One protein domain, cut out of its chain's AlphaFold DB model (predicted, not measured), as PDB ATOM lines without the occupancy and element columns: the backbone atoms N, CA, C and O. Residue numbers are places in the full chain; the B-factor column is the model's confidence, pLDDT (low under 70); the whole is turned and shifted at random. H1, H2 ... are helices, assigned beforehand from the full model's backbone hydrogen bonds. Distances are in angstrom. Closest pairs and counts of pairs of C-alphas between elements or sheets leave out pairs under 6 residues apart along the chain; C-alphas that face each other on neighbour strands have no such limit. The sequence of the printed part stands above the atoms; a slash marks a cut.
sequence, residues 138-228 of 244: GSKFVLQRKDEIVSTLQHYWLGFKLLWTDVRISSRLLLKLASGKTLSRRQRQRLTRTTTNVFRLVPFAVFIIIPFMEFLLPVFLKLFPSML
ATOM      1  N   GLY A 138     -32.858 -23.225   4.697       40.69
ATOM      2  CA  GLY A 138     -32.619 -23.606   3.304       40.69
ATOM      3  C   GLY A 138     -32.837 -22.445   2.331       40.69
ATOM      4  O   GLY A 138     -31.975 -22.179   1.503       40.69
ATOM      5  N   SER A 139     -33.930 -21.686   2.471       47.59
ATOM      6  CA  SER A 139     -34.252 -20.589   1.541       47.59
ATOM      7  C   SER A 139     -33.302 -19.393   1.632       47.59
ATOM      8  O   SER A 139     -33.019 -18.789   0.603       47.59
ATOM      9  N   LYS A 140     -32.766 -19.062   2.817       51.75
ATOM     10  CA  LYS A 140     -31.837 -17.925   2.981       51.75
ATOM     11  C   LYS A 140     -30.465 -18.190   2.353       51.75
ATOM     12  O   LYS A 140     -29.937 -17.325   1.667       51.75
ATOM     13  N   PHE A 141     -29.934 -19.403   2.513       51.03
ATOM     14  CA  PHE A 141     -28.673 -19.814   1.883       51.03
ATOM     15  C   PHE A 141     -28.815 -20.019   0.369       51.03
ATOM     16  O   PHE A 141     -27.917 -19.703  -0.409       51.03
ATOM     17  N   VAL A 142     -29.983 -20.508  -0.059       56.09
ATOM     18  CA  VAL A 142     -30.335 -20.623  -1.474       56.09
ATOM     19  C   VAL A 142     -30.496 -19.244  -2.119       56.09
ATOM     20  O   VAL A 142     -30.142 -19.123  -3.283       56.09
ATOM     21  N   LEU A 143     -30.990 -18.217  -1.413       58.06
ATOM     22  CA  LEU A 143     -31.033 -16.842  -1.932       58.06
ATOM     23  C   LEU A 143     -29.633 -16.218  -2.014       58.06
ATOM     24  O   LEU A 143     -29.242 -15.795  -3.092       58.06
ATOM     25  N   GLN A 144     -28.841 -16.272  -0.940       58.28
ATOM     26  CA  GLN A 144     -27.500 -15.666  -0.920       58.28
ATOM     27  C   GLN A 144     -26.576 -16.198  -2.024       58.28
ATOM     28  O   GLN A 144     -25.878 -15.436  -2.681       58.28
ATOM     29  N   ARG A 145     -26.610 -17.510  -2.291       55.56
ATOM     30  CA  ARG A 145     -25.822 -18.118  -3.375       55.56
ATOM     31  C   ARG A 145     -26.378 -17.799  -4.771       55.56
ATOM     32  O   ARG A 145     -25.646 -17.861  -5.753       55.56
ATOM     33  N   LYS A 146     -27.673 -17.487  -4.886       63.19
ATOM     34  CA  LYS A 146     -28.295 -17.117  -6.166       63.19
ATOM     35  C   LYS A 146     -27.873 -15.730  -6.614       63.19
ATOM     36  O   LYS A 146     -27.710 -15.555  -7.810       63.19
ATOM     37  N   ASP A 147     -27.656 -14.788  -5.709       70.50
ATOM     38  CA  ASP A 147     -27.362 -13.399  -6.080       70.50
ATOM     39  C   ASP A 147     -25.994 -13.265  -6.791       70.50
ATOM     40  O   ASP A 147     -25.851 -12.544  -7.782       70.50
ATOM     41  N   GLU A 148     -25.007 -14.063  -6.377       68.88
ATOM     42  CA  GLU A 148     -23.685 -14.174  -7.021       68.88
ATOM     43  C   GLU A 148     -23.753 -14.882  -8.388       68.88
ATOM     44  O   GLU A 148     -23.096 -14.507  -9.362       68.88
ATOM     45  N   ILE A 149     -24.602 -15.902  -8.495       72.69
ATOM     46  CA  ILE A 149     -24.823 -16.638  -9.744       72.69
ATOM     47  C   ILE A 149     -25.622 -15.777 -10.733       72.69
ATOM     48  O   ILE A 149     -25.334 -15.756 -11.923       72.69
ATOM     49  N   VAL A 150     -26.606 -15.018 -10.259       73.88
ATOM     50  CA  VAL A 150     -27.416 -14.121 -11.086       73.88
ATOM     51  C   VAL A 150     -26.562 -12.978 -11.625       73.88
ATOM     52  O   VAL A 150     -26.658 -12.688 -12.815       73.88
ATOM     53  N   SER A 151     -25.682 -12.384 -10.812       71.88
ATOM     54  CA  SER A 151     -24.789 -11.311 -11.271       71.88
ATOM     55  C   SER A 151     -23.772 -11.802 -12.310       71.88
ATOM     56  O   SER A 151     -23.567 -11.144 -13.331       71.88
ATOM     57  N   THR A 152     -23.214 -13.004 -12.137       72.38
ATOM     58  CA  THR A 152     -22.336 -13.627 -13.143       72.38
ATOM     59  C   THR A 152     -23.097 -13.997 -14.418       72.38
ATOM     60  O   THR A 152     -22.660 -13.637 -15.513       72.38
ATOM     61  N   LEU A 153     -24.276 -14.621 -14.324       78.06
ATOM     62  CA  LEU A 153     -25.126 -14.931 -15.483       78.06
ATOM     63  C   LEU A 153     -25.592 -13.686 -16.232       78.06
ATOM     64  O   LEU A 153     -25.727 -13.734 -17.453       78.06
ATOM     65  N   GLN A 154     -25.823 -12.575 -15.539       74.06
ATOM     66  CA  GLN A 154     -26.221 -11.320 -16.164       74.06
ATOM     67  C   GLN A 154     -25.135 -10.805 -17.121       74.06
ATOM     68  O   GLN A 154     -25.462 -10.306 -18.201       74.06
ATOM     69  N   HIS A 155     -23.856 -11.022 -16.799       75.81
ATOM     70  CA  HIS A 155     -22.747 -10.748 -17.717       75.81
ATOM     71  C   HIS A 155     -22.736 -11.691 -18.933       75.81
ATOM     72  O   HIS A 155     -22.526 -11.236 -20.059       75.81
ATOM     73  N   TYR A 156     -23.047 -12.976 -18.754       75.69
ATOM     74  CA  TYR A 156     -23.159 -13.929 -19.869       75.69
ATOM     75  C   TYR A 156     -24.404 -13.699 -20.740       75.69
ATOM     76  O   TYR A 156     -24.389 -13.968 -21.946       75.69
ATOM     77  N   TRP A 157     -25.471 -13.140 -20.166       80.75
ATOM     78  CA  TRP A 157     -26.734 -12.877 -20.853       80.75
ATOM     79  C   TRP A 157     -26.575 -11.890 -22.015       80.75
ATOM     80  O   TRP A 157     -27.221 -12.043 -23.054       80.75
ATOM     81  N   LEU A 158     -25.673 -10.909 -21.885       78.81
ATOM     82  CA  LEU A 158     -25.357  -9.965 -22.961       78.81
ATOM     83  C   LEU A 158     -24.735 -10.665 -24.179       78.81
ATOM     84  O   LEU A 158     -25.161 -10.420 -25.309       78.81
ATOM     85  N   GLY A 159     -23.781 -11.573 -23.950       77.62
ATOM     86  CA  GLY A 159     -23.153 -12.364 -25.013       77.62
ATOM     87  C   GLY A 159     -24.139 -13.330 -25.676       77.62
ATOM     88  O   GLY A 159     -24.198 -13.423 -26.903       77.62
ATOM     89  N   PHE A 160     -24.988 -13.980 -24.876       82.38
ATOM     90  CA  PHE A 160     -26.007 -14.909 -25.366       82.38
ATOM     91  C   PHE A 160     -27.105 -14.216 -26.192       82.38
ATOM     92  O   PHE A 160     -27.531 -14.740 -27.222       82.38
ATOM     93  N   LYS A 161     -27.542 -13.009 -25.805       83.19
ATOM     94  CA  LYS A 161     -28.559 -12.236 -26.544       83.19
ATOM     95  C   LYS A 161     -28.073 -11.813 -27.934       83.19
ATOM     96  O   LYS A 161     -28.856 -11.825 -28.893       83.19
ATOM     97  N   LEU A 162     -26.793 -11.455 -28.048       79.88
ATOM     98  CA  LEU A 162     -26.159 -11.131 -29.326       79.88
ATOM     99  C   LEU A 162     -26.105 -12.378 -30.222       79.88
ATOM    100  O   LEU A 162     -26.624 -12.360 -31.338       79.88
ATOM    101  N   LEU A 163     -25.624 -13.494 -29.665       78.88
ATOM    102  CA  LEU A 163     -25.548 -14.791 -30.338       78.88
ATOM    103  C   LEU A 163     -26.918 -15.265 -30.853       78.88
ATOM    104  O   LEU A 163     -27.052 -15.669 -32.006       78.88
ATOM    105  N   TRP A 164     -27.956 -15.177 -30.019       84.06
ATOM    106  CA  TRP A 164     -29.324 -15.572 -30.365       84.06
ATOM    107  C   TRP A 164     -29.874 -14.789 -31.561       84.06
ATOM    108  O   TRP A 164     -30.552 -15.340 -32.433       84.06
ATOM    109  N   THR A 165     -29.562 -13.497 -31.620       81.38
ATOM    110  CA  THR A 165     -29.981 -12.624 -32.718       81.38
ATOM    111  C   THR A 165     -29.321 -13.055 -34.030       81.38
ATOM    112  O   THR A 165     -30.017 -13.246 -35.032       81.38
ATOM    113  N   ASP A 166     -28.013 -13.310 -34.012       81.38
ATOM    114  CA  ASP A 166     -27.253 -13.765 -35.181       81.38
ATOM    115  C   ASP A 166     -27.656 -15.176 -35.647       81.38
ATOM    116  O   ASP A 166     -27.813 -15.417 -36.852       81.38
ATOM    117  N   VAL A 167     -27.917 -16.099 -34.715       83.38
ATOM    118  CA  VAL A 167     -28.431 -17.452 -34.999       83.38
ATOM    119  C   VAL A 167     -29.814 -17.388 -35.648       83.38
ATOM    120  O   VAL A 167     -30.071 -18.070 -36.641       83.38
ATOM    121  N   ARG A 168     -30.717 -16.534 -35.157       82.94
ATOM    122  CA  ARG A 168     -32.070 -16.397 -35.717       82.94
ATOM    123  C   ARG A 168     -32.053 -15.846 -37.144       82.94
ATOM    124  O   ARG A 168     -32.833 -16.286 -37.993       82.94
ATOM    125  N   ILE A 169     -31.176 -14.880 -37.412       81.00
ATOM    126  CA  ILE A 169     -31.023 -14.265 -38.737       81.00
ATOM    127  C   ILE A 169     -30.416 -15.268 -39.728       81.00
ATOM    128  O   ILE A 169     -30.950 -15.441 -40.827       81.00
ATOM    129  N   SER A 170     -29.343 -15.955 -39.335       77.06
ATOM    130  CA  SER A 170     -28.658 -16.947 -40.175       77.06
ATOM    131  C   SER A 170     -29.516 -18.188 -40.432       77.06
ATOM    132  O   SER A 170     -29.627 -18.612 -41.582       77.06
ATOM    133  N   SER A 171     -30.221 -18.699 -39.422       79.81
ATOM    134  CA  SER A 171     -31.141 -19.837 -39.549       79.81
ATOM    135  C   SER A 171     -32.259 -19.572 -40.562       79.81
ATOM    136  O   SER A 171     -32.505 -20.390 -41.445       79.81
ATOM    137  N   ARG A 172     -32.883 -18.383 -40.543       79.50
ATOM    138  CA  ARG A 172     -33.934 -18.016 -41.514       79.50
ATOM    139  C   ARG A 172     -33.421 -17.970 -42.958       79.50
ATOM    140  O   ARG A 172     -34.192 -18.204 -43.890       79.50
ATOM    141  N   LEU A 173     -32.150 -17.623 -43.153       74.81
ATOM    142  CA  LEU A 173     -31.516 -17.604 -44.468       74.81
ATOM    143  C   LEU A 173     -31.103 -19.016 -44.903       74.81
ATOM    144  O   LEU A 173     -31.354 -19.390 -46.044       74.81
ATOM    145  N   LEU A 174     -30.550 -19.811 -43.985       75.94
ATOM    146  CA  LEU A 174     -30.163 -21.200 -44.211       75.94
ATOM    147  C   LEU A 174     -31.375 -22.085 -44.525       75.94
ATOM    148  O   LEU A 174     -31.324 -22.865 -45.464       75.94
ATOM    149  N   LEU A 175     -32.502 -21.888 -43.836       78.69
ATOM    150  CA  LEU A 175     -33.778 -22.543 -44.144       78.69
ATOM    151  C   LEU A 175     -34.264 -22.212 -45.562       78.69
ATOM    152  O   LEU A 175     -34.745 -23.088 -46.272       78.69
ATOM    153  N   LYS A 176     -34.083 -20.966 -46.022       75.19
ATOM    154  CA  LYS A 176     -34.405 -20.570 -47.405       75.19
ATOM    155  C   LYS A 176     -33.470 -21.191 -48.445       75.19
ATOM    156  O   LYS A 176     -33.896 -21.360 -49.584       75.19
ATOM    157  N   LEU A 177     -32.231 -21.507 -48.065       71.38
ATOM    158  CA  LEU A 177     -31.282 -22.250 -48.901       71.38
ATOM    159  C   LEU A 177     -31.635 -23.740 -48.946       71.38
ATOM    160  O   LEU A 177     -31.666 -24.327 -50.023       71.38
ATOM    161  N   ALA A 178     -31.956 -24.323 -47.790       72.38
ATOM    162  CA  ALA A 178     -32.348 -25.721 -47.652       72.38
ATOM    163  C   ALA A 178     -33.659 -26.041 -48.393       72.38
ATOM    164  O   ALA A 178     -33.811 -27.144 -48.903       72.38
ATOM    165  N   SER A 179     -34.571 -25.072 -48.547       76.88
ATOM    166  CA  SER A 179     -35.777 -25.216 -49.381       76.88
ATOM    167  C   SER A 179     -35.520 -25.289 -50.902       76.88
ATOM    168  O   SER A 179     -36.472 -25.206 -51.674       76.88
ATOM    169  N   GLY A 180     -34.272 -25.430 -51.366       68.25
ATOM    170  CA  GLY A 180     -33.971 -25.963 -52.705       68.25
ATOM    171  C   GLY A 180     -34.245 -25.043 -53.900       68.25
ATOM    172  O   GLY A 180     -34.149 -25.475 -55.045       68.25
ATOM    173  N   LYS A 181     -34.548 -23.760 -53.683       66.69
ATOM    174  CA  LYS A 181     -34.651 -22.791 -54.786       66.69
ATOM    175  C   LYS A 181     -33.236 -22.473 -55.280       66.69
ATOM    176  O   LYS A 181     -32.439 -21.917 -54.535       66.69
ATOM    177  N   THR A 182     -32.910 -22.855 -56.515       53.03
ATOM    178  CA  THR A 182     -31.587 -22.705 -57.148       53.03
ATOM    179  C   THR A 182     -31.166 -21.237 -57.237       53.03
ATOM    180  O   THR A 182     -31.881 -20.414 -57.811       53.03
ATOM    181  N   LEU A 183     -30.015 -20.890 -56.660       53.41
ATOM    182  CA  LEU A 183     -29.619 -19.499 -56.445       53.41
ATOM    183  C   LEU A 183     -28.568 -18.985 -57.436       53.41
ATOM    184  O   LEU A 183     -27.519 -19.585 -57.660       53.41
ATOM    185  N   SER A 184     -28.889 -17.814 -57.984       63.62
ATOM    186  CA  SER A 184     -28.202 -17.067 -59.038       63.62
ATOM    187  C   SER A 184     -26.963 -16.326 -58.511       63.62
ATOM    188  O   SER A 184     -26.895 -15.949 -57.340       63.62
ATOM    189  N   ARG A 185     -25.984 -16.066 -59.392       51.72
ATOM    190  CA  ARG A 185     -24.664 -15.423 -59.159       51.72
ATOM    191  C   ARG A 185     -24.644 -14.239 -58.166       51.72
ATOM    192  O   ARG A 185     -23.621 -14.017 -57.526       51.72
ATOM    193  N   ARG A 186     -25.754 -13.511 -57.990       59.06
ATOM    194  CA  ARG A 186     -25.904 -12.356 -57.078       59.06
ATOM    195  C   ARG A 186     -26.070 -12.728 -55.590       59.06
ATOM    196  O   ARG A 186     -25.839 -11.892 -54.721       59.06
ATOM    197  N   GLN A 187     -26.421 -13.972 -55.257       60.03
ATOM    198  CA  GLN A 187     -26.571 -14.434 -53.865       60.03
ATOM    199  C   GLN A 187     -25.256 -14.758 -53.158       60.03
ATOM    200  O   GLN A 187     -25.217 -14.746 -51.928       60.03
ATOM    201  N   ARG A 188     -24.165 -14.958 -53.906       58.19
ATOM    202  CA  ARG A 188     -22.844 -15.254 -53.333       58.19
ATOM    203  C   ARG A 188     -22.292 -14.111 -52.478       58.19
ATOM    204  O   ARG A 188     -21.730 -14.377 -51.426       58.19
ATOM    205  N   GLN A 189     -22.550 -12.853 -52.837       63.59
ATOM    206  CA  GLN A 189     -22.147 -11.704 -52.010       63.59
ATOM    207  C   GLN A 189     -22.971 -11.575 -50.714       63.59
ATOM    208  O   GLN A 189     -22.445 -11.161 -49.681       63.59
ATOM    209  N   ARG A 190     -24.249 -11.985 -50.722       58.66
ATOM    210  CA  ARG A 190     -25.054 -12.113 -49.488       58.66
ATOM    211  C   ARG A 190     -24.566 -13.265 -48.609       58.66
ATOM    212  O   ARG A 190     -24.636 -13.167 -47.387       58.66
ATOM    213  N   LEU A 191     -24.019 -14.311 -49.222       62.62
ATOM    214  CA  LEU A 191     -23.423 -15.442 -48.522       62.62
ATOM    215  C   LEU A 191     -22.147 -15.019 -47.788       62.62
ATOM    216  O   LEU A 191     -22.044 -15.293 -46.601       62.62
ATOM    217  N   THR A 192     -21.272 -14.216 -48.403       68.38
ATOM    218  CA  THR A 192     -20.063 -13.682 -47.741       68.38
ATOM    219  C   THR A 192     -20.385 -12.851 -46.491       68.38
ATOM    220  O   THR A 192     -19.678 -12.944 -45.489       68.38
ATOM    221  N   ARG A 193     -21.496 -12.097 -46.508       68.94
ATOM    222  CA  ARG A 193     -21.999 -11.336 -45.346       68.94
ATOM    223  C   ARG A 193     -22.566 -12.237 -44.240       68.94
ATOM    224  O   ARG A 193     -22.567 -11.870 -43.073       68.94
ATOM    225  N   THR A 194     -23.023 -13.431 -44.609       70.38
ATOM    226  CA  THR A 194     -23.485 -14.463 -43.669       70.38
ATOM    227  C   THR A 194     -22.296 -15.240 -43.100       70.38
ATOM    228  O   THR A 194     -22.261 -15.529 -41.910       70.38
ATOM    229  N   THR A 195     -21.270 -15.495 -43.915       76.62
ATOM    230  CA  THR A 195     -20.000 -16.105 -43.506       76.62
ATOM    231  C   THR A 195     -19.286 -15.257 -42.459       76.62
ATOM    232  O   THR A 195     -18.785 -15.802 -41.486       76.62
ATOM    233  N   THR A 196     -19.306 -13.927 -42.581       78.12
ATOM    234  CA  THR A 196     -18.744 -13.028 -41.555       78.12
ATOM    235  C   THR A 196     -19.501 -13.103 -40.226       78.12
ATOM    236  O   THR A 196     -18.864 -13.059 -39.176       78.12
ATOM    237  N   ASN A 197     -20.825 -13.290 -40.252       76.50
ATOM    238  CA  ASN A 197     -21.601 -13.542 -39.033       76.50
ATOM    239  C   ASN A 197     -21.260 -14.906 -38.417       76.50
ATOM    240  O   ASN A 197     -21.100 -14.990 -37.207       76.50
ATOM    241  N   VAL A 198     -21.070 -15.952 -39.229       80.75
ATOM    242  CA  VAL A 198     -20.643 -17.278 -38.744       80.75
ATOM    243  C   VAL A 198     -19.230 -17.227 -38.156       80.75
ATOM    244  O   VAL A 198     -19.009 -17.749 -37.072       80.75
ATOM    245  N   PHE A 199     -18.280 -16.546 -38.801       82.19
ATOM    246  CA  PHE A 199     -16.917 -16.406 -38.275       82.19
ATOM    247  C   PHE A 199     -16.864 -15.620 -36.965       82.19
ATOM    248  O   PHE A 199     -16.079 -15.964 -36.088       82.19
ATOM    249  N   ARG A 200     -17.714 -14.598 -36.802       78.38
ATOM    250  CA  ARG A 200     -17.858 -13.896 -35.520       78.38
ATOM    251  C   ARG A 200     -18.565 -14.753 -34.465       78.38
ATOM    252  O   ARG A 200     -18.247 -14.608 -33.296       78.38
ATOM    253  N   LEU A 201     -19.450 -15.673 -34.860       79.94
ATOM    254  CA  LEU A 201     -20.168 -16.597 -33.970       79.94
ATOM    255  C   LEU A 201     -19.249 -17.637 -33.313       79.94
ATOM    256  O   LEU A 201     -19.458 -17.979 -32.155       79.94
ATOM    257  N   VAL A 202     -18.251 -18.146 -34.042       84.75
ATOM    258  CA  VAL A 202     -17.362 -19.230 -33.580       84.75
ATOM    259  C   VAL A 202     -16.680 -18.920 -32.236       84.75
ATOM    260  O   VAL A 202     -16.874 -19.701 -31.305       84.75
ATOM    261  N   PRO A 203     -15.939 -17.807 -32.062       81.25
ATOM    262  CA  PRO A 203     -15.282 -17.511 -30.788       81.25
ATOM    263  C   PRO A 203     -16.280 -17.275 -29.641       81.25
ATOM    264  O   PRO A 203     -16.016 -17.686 -28.513       81.25
ATOM    265  N   PHE A 204     -17.457 -16.695 -29.915       77.19
ATOM    266  CA  PHE A 204     -18.504 -16.524 -28.899       77.19
ATOM    267  C   PHE A 204     -19.158 -17.850 -28.491       77.19
ATOM    268  O   PHE A 204     -19.447 -18.056 -27.314       77.19
ATOM    269  N   ALA A 205     -19.373 -18.765 -29.437       83.00
ATOM    270  CA  ALA A 205     -19.923 -20.086 -29.157       83.00
ATOM    271  C   ALA A 205     -18.957 -20.917 -28.305       83.00
ATOM    272  O   ALA A 205     -19.393 -21.559 -27.358       83.00
ATOM    273  N   VAL A 206     -17.653 -20.858 -28.585       87.00
ATOM    274  CA  VAL A 206     -16.620 -21.544 -27.792       87.00
ATOM    275  C   VAL A 206     -16.639 -21.072 -26.334       87.00
ATOM    276  O   VAL A 206     -16.638 -21.899 -25.426       87.00
ATOM    277  N   PHE A 207     -16.766 -19.765 -26.101       81.50
ATOM    278  CA  PHE A 207     -16.833 -19.193 -24.752       81.50
ATOM    279  C   PHE A 207     -18.077 -19.628 -23.955       81.50
ATOM    280  O   PHE A 207     -18.034 -19.691 -22.732       81.50
ATOM    281  N   ILE A 208     -19.178 -19.963 -24.635       81.38
ATOM    282  CA  ILE A 208     -20.420 -20.439 -24.004       81.38
ATOM    283  C   ILE A 208     -20.411 -21.967 -23.845       81.38
ATOM    284  O   ILE A 208     -20.894 -22.492 -22.846       81.38
ATOM    285  N   ILE A 209     -19.856 -22.691 -24.820       82.12
ATOM    286  CA  ILE A 209     -19.843 -24.155 -24.852       82.12
ATOM    287  C   ILE A 209     -18.836 -24.724 -23.853       82.12
ATOM    288  O   ILE A 209     -19.194 -25.659 -23.152       82.12
ATOM    289  N   ILE A 210     -17.618 -24.182 -23.742       86.06
ATOM    290  CA  ILE A 210     -16.586 -24.692 -22.814       86.06
ATOM    291  C   ILE A 210     -17.106 -24.825 -21.363       86.06
ATOM    292  O   ILE A 210     -17.066 -25.940 -20.841       86.06
ATOM    293  N   PRO A 211     -17.657 -23.773 -20.722       79.44
ATOM    294  CA  PRO A 211     -18.160 -23.877 -19.348       79.44
ATOM    295  C   PRO A 211     -19.426 -24.740 -19.239       79.44
ATOM    296  O   PRO A 211     -19.673 -25.381 -18.219       79.44
ATOM    297  N   PHE A 212     -20.244 -24.793 -20.295       75.81
ATOM    298  CA  PHE A 212     -21.460 -25.602 -20.298       75.81
ATOM    299  C   PHE A 212     -21.158 -27.096 -20.471       75.81
ATOM    300  O   PHE A 212     -21.789 -27.920 -19.823       75.81
ATOM    301  N   MET A 213     -20.170 -27.465 -21.289       78.25
ATOM    302  CA  MET A 213     -19.741 -28.855 -21.481       78.25
ATOM    303  C   MET A 213     -19.132 -29.449 -20.207       78.25
ATOM    304  O   MET A 213     -19.356 -30.626 -19.928       78.25
ATOM    305  N   GLU A 214     -18.439 -28.639 -19.401       82.69
ATOM    306  CA  GLU A 214     -17.967 -29.036 -18.068       82.69
ATOM    307  C   GLU A 214     -19.139 -29.334 -17.119       82.69
ATOM    308  O   GLU A 214     -19.157 -30.363 -16.444       82.69
ATOM    309  N   PHE A 215     -20.173 -28.491 -17.134       82.38
ATOM    310  CA  PHE A 215     -21.388 -28.692 -16.344       82.38
ATOM    311  C   PHE A 215     -22.257 -29.861 -16.843       82.38
ATOM    312  O   PHE A 215     -22.933 -30.529 -16.059       82.38
ATOM    313  N   LEU A 216     -22.243 -30.138 -18.148       80.19
ATOM    314  CA  LEU A 216     -23.014 -31.221 -18.751       80.19
ATOM    315  C   LEU A 216     -22.410 -32.589 -18.486       80.19
ATOM    316  O   LEU A 216     -23.166 -33.550 -18.426       80.19
ATOM    317  N   LEU A 217     -21.098 -32.695 -18.286       80.31
ATOM    318  CA  LEU A 217     -20.431 -33.964 -18.004       80.31
ATOM    319  C   LEU A 217     -21.074 -34.733 -16.824       80.31
ATOM    320  O   LEU A 217     -21.519 -35.862 -17.037       80.31
ATOM    321  N   PRO A 218     -21.237 -34.155 -15.614       77.69
ATOM    322  CA  PRO A 218     -21.880 -34.846 -14.492       77.69
ATOM    323  C   PRO A 218     -23.372 -35.134 -14.723       77.69
ATOM    324  O   PRO A 218     -23.889 -36.138 -14.231       77.69
ATOM    325  N   VAL A 219     -24.075 -34.289 -15.484       82.19
ATOM    326  CA  VAL A 219     -25.498 -34.489 -15.816       82.19
ATOM    327  C   VAL A 219     -25.669 -35.619 -16.833       82.19
ATOM    328  O   VAL A 219     -26.541 -36.471 -16.679       82.19
ATOM    329  N   PHE A 220     -24.810 -35.667 -17.846       74.94
ATOM    330  CA  PHE A 220     -24.839 -36.641 -18.931       74.94
ATOM    331  C   PHE A 220     -24.509 -38.051 -18.432       74.94
ATOM    332  O   PHE A 220     -25.196 -39.006 -18.787       74.94
ATOM    333  N   LEU A 221     -23.541 -38.166 -17.518       77.75
ATOM    334  CA  LEU A 221     -23.212 -39.415 -16.819       77.75
ATOM    335  C   LEU A 221     -24.391 -39.965 -16.006       77.75
ATOM    336  O   LEU A 221     -24.542 -41.176 -15.862       77.75
ATOM    337  N   LYS A 222     -25.239 -39.075 -15.484       76.75
ATOM    338  CA  LYS A 222     -26.413 -39.442 -14.690       76.75
ATOM    339  C   LYS A 222     -27.639 -39.770 -15.546       76.75
ATOM    340  O   LYS A 222     -28.490 -40.533 -15.101       76.75
ATOM    341  N   LEU A 223     -27.725 -39.215 -16.757       82.88
ATOM    342  CA  LEU A 223     -28.822 -39.457 -17.698       82.88
ATOM    343  C   LEU A 223     -28.609 -40.723 -18.547       82.88
ATOM    344  O   LEU A 223     -29.576 -41.401 -18.883       82.88
ATOM    345  N   PHE A 224     -27.353 -41.061 -18.861       78.19
ATOM    346  CA  PHE A 224     -26.974 -42.243 -19.640       78.19
ATOM    347  C   PHE A 224     -25.973 -43.124 -18.877       78.19
ATOM    348  O   PHE A 224     -24.803 -43.206 -19.260       78.19
ATOM    349  N   PRO A 225     -26.420 -43.837 -17.827       61.12
ATOM    350  CA  PRO A 225     -25.554 -44.713 -17.031       61.12
ATOM    351  C   PRO A 225     -24.921 -45.869 -17.835       61.12
ATOM    352  O   PRO A 225     -24.013 -46.533 -17.342       61.12
ATOM    353  N   SER A 226     -25.366 -46.101 -19.075       58.19
ATOM    354  CA  SER A 226     -25.001 -47.256 -19.906       58.19
ATOM    355  C   SER A 226     -24.324 -46.913 -21.249       58.19
ATOM    356  O   SER A 226     -24.118 -47.819 -22.048       58.19
ATOM    357  N   MET A 227     -23.967 -45.646 -21.530       59.16
ATOM    358  CA  MET A 227     -23.365 -45.237 -22.826       59.16
ATOM    359  C   MET A 227     -21.862 -44.904 -22.792       59.16
ATOM    360  O   MET A 227     -21.314 -44.444 -23.794       59.16
ATOM    361  N   LEU A 228     -21.164 -45.156 -21.684       60.84
ATOM    362  CA  LEU A 228     -19.704 -45.058 -21.657       60.84
ATOM    363  C   LEU A 228     -19.072 -46.416 -21.992       60.84
ATOM    364  O   LEU A 228     -19.356 -47.391 -21.291       60.84
TER     365      LEU A 228
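This is residues 138 to 228 of the 244 residues of the protein "LETM1 domain-containing protein" of Camellia sinensis var. sinensis (UniProt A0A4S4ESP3). Two long kinked helices, H1 then H2, make an open helical hairpin: they meet over part of their lengths, and residues 138 to 155 and 209 to 228 stick out as free arms. The loop end, residues 175 to 189, also stands free. The printed part has 91 residues, is all helix with no named strand, and is extended, with a radius of gyration of the C-alphas of 19.5 A and a flat outline of 63 by 37 by 20 A.

Find C-alpha 138 at (-32.619, -23.606, 3.304); from there H1 runs 51.0 A to residue 178, with a kink of 42 degrees near residue 155. H2, residues 187 to 223, runs 44.0 A to C-alpha 223 at (-28.822, -39.457, -17.698), with a kink of 50 degrees near residue 215.

Look at residues 159 to 170 of H1 and 194 to 208 of H2, where alone the two touch; the closest C-alphas, of Ser 170 and Thr 194, are 6.7 A apart. They run opposite ways at a steep tilt of 36 degrees, only just past shallow. O i to N i+4 pairs are within hydrogen-bond range in 33 of 37 for H1 and 27 of 33 for H2.

The C-alphas farthest apart, of Gly 138 and Arg 185, are 63.5 A apart. The printed part has no cut, and the link is short. Look for pLDDT under 70 at residues 138 to 146, 148, 180 to 193 and 225 to 228.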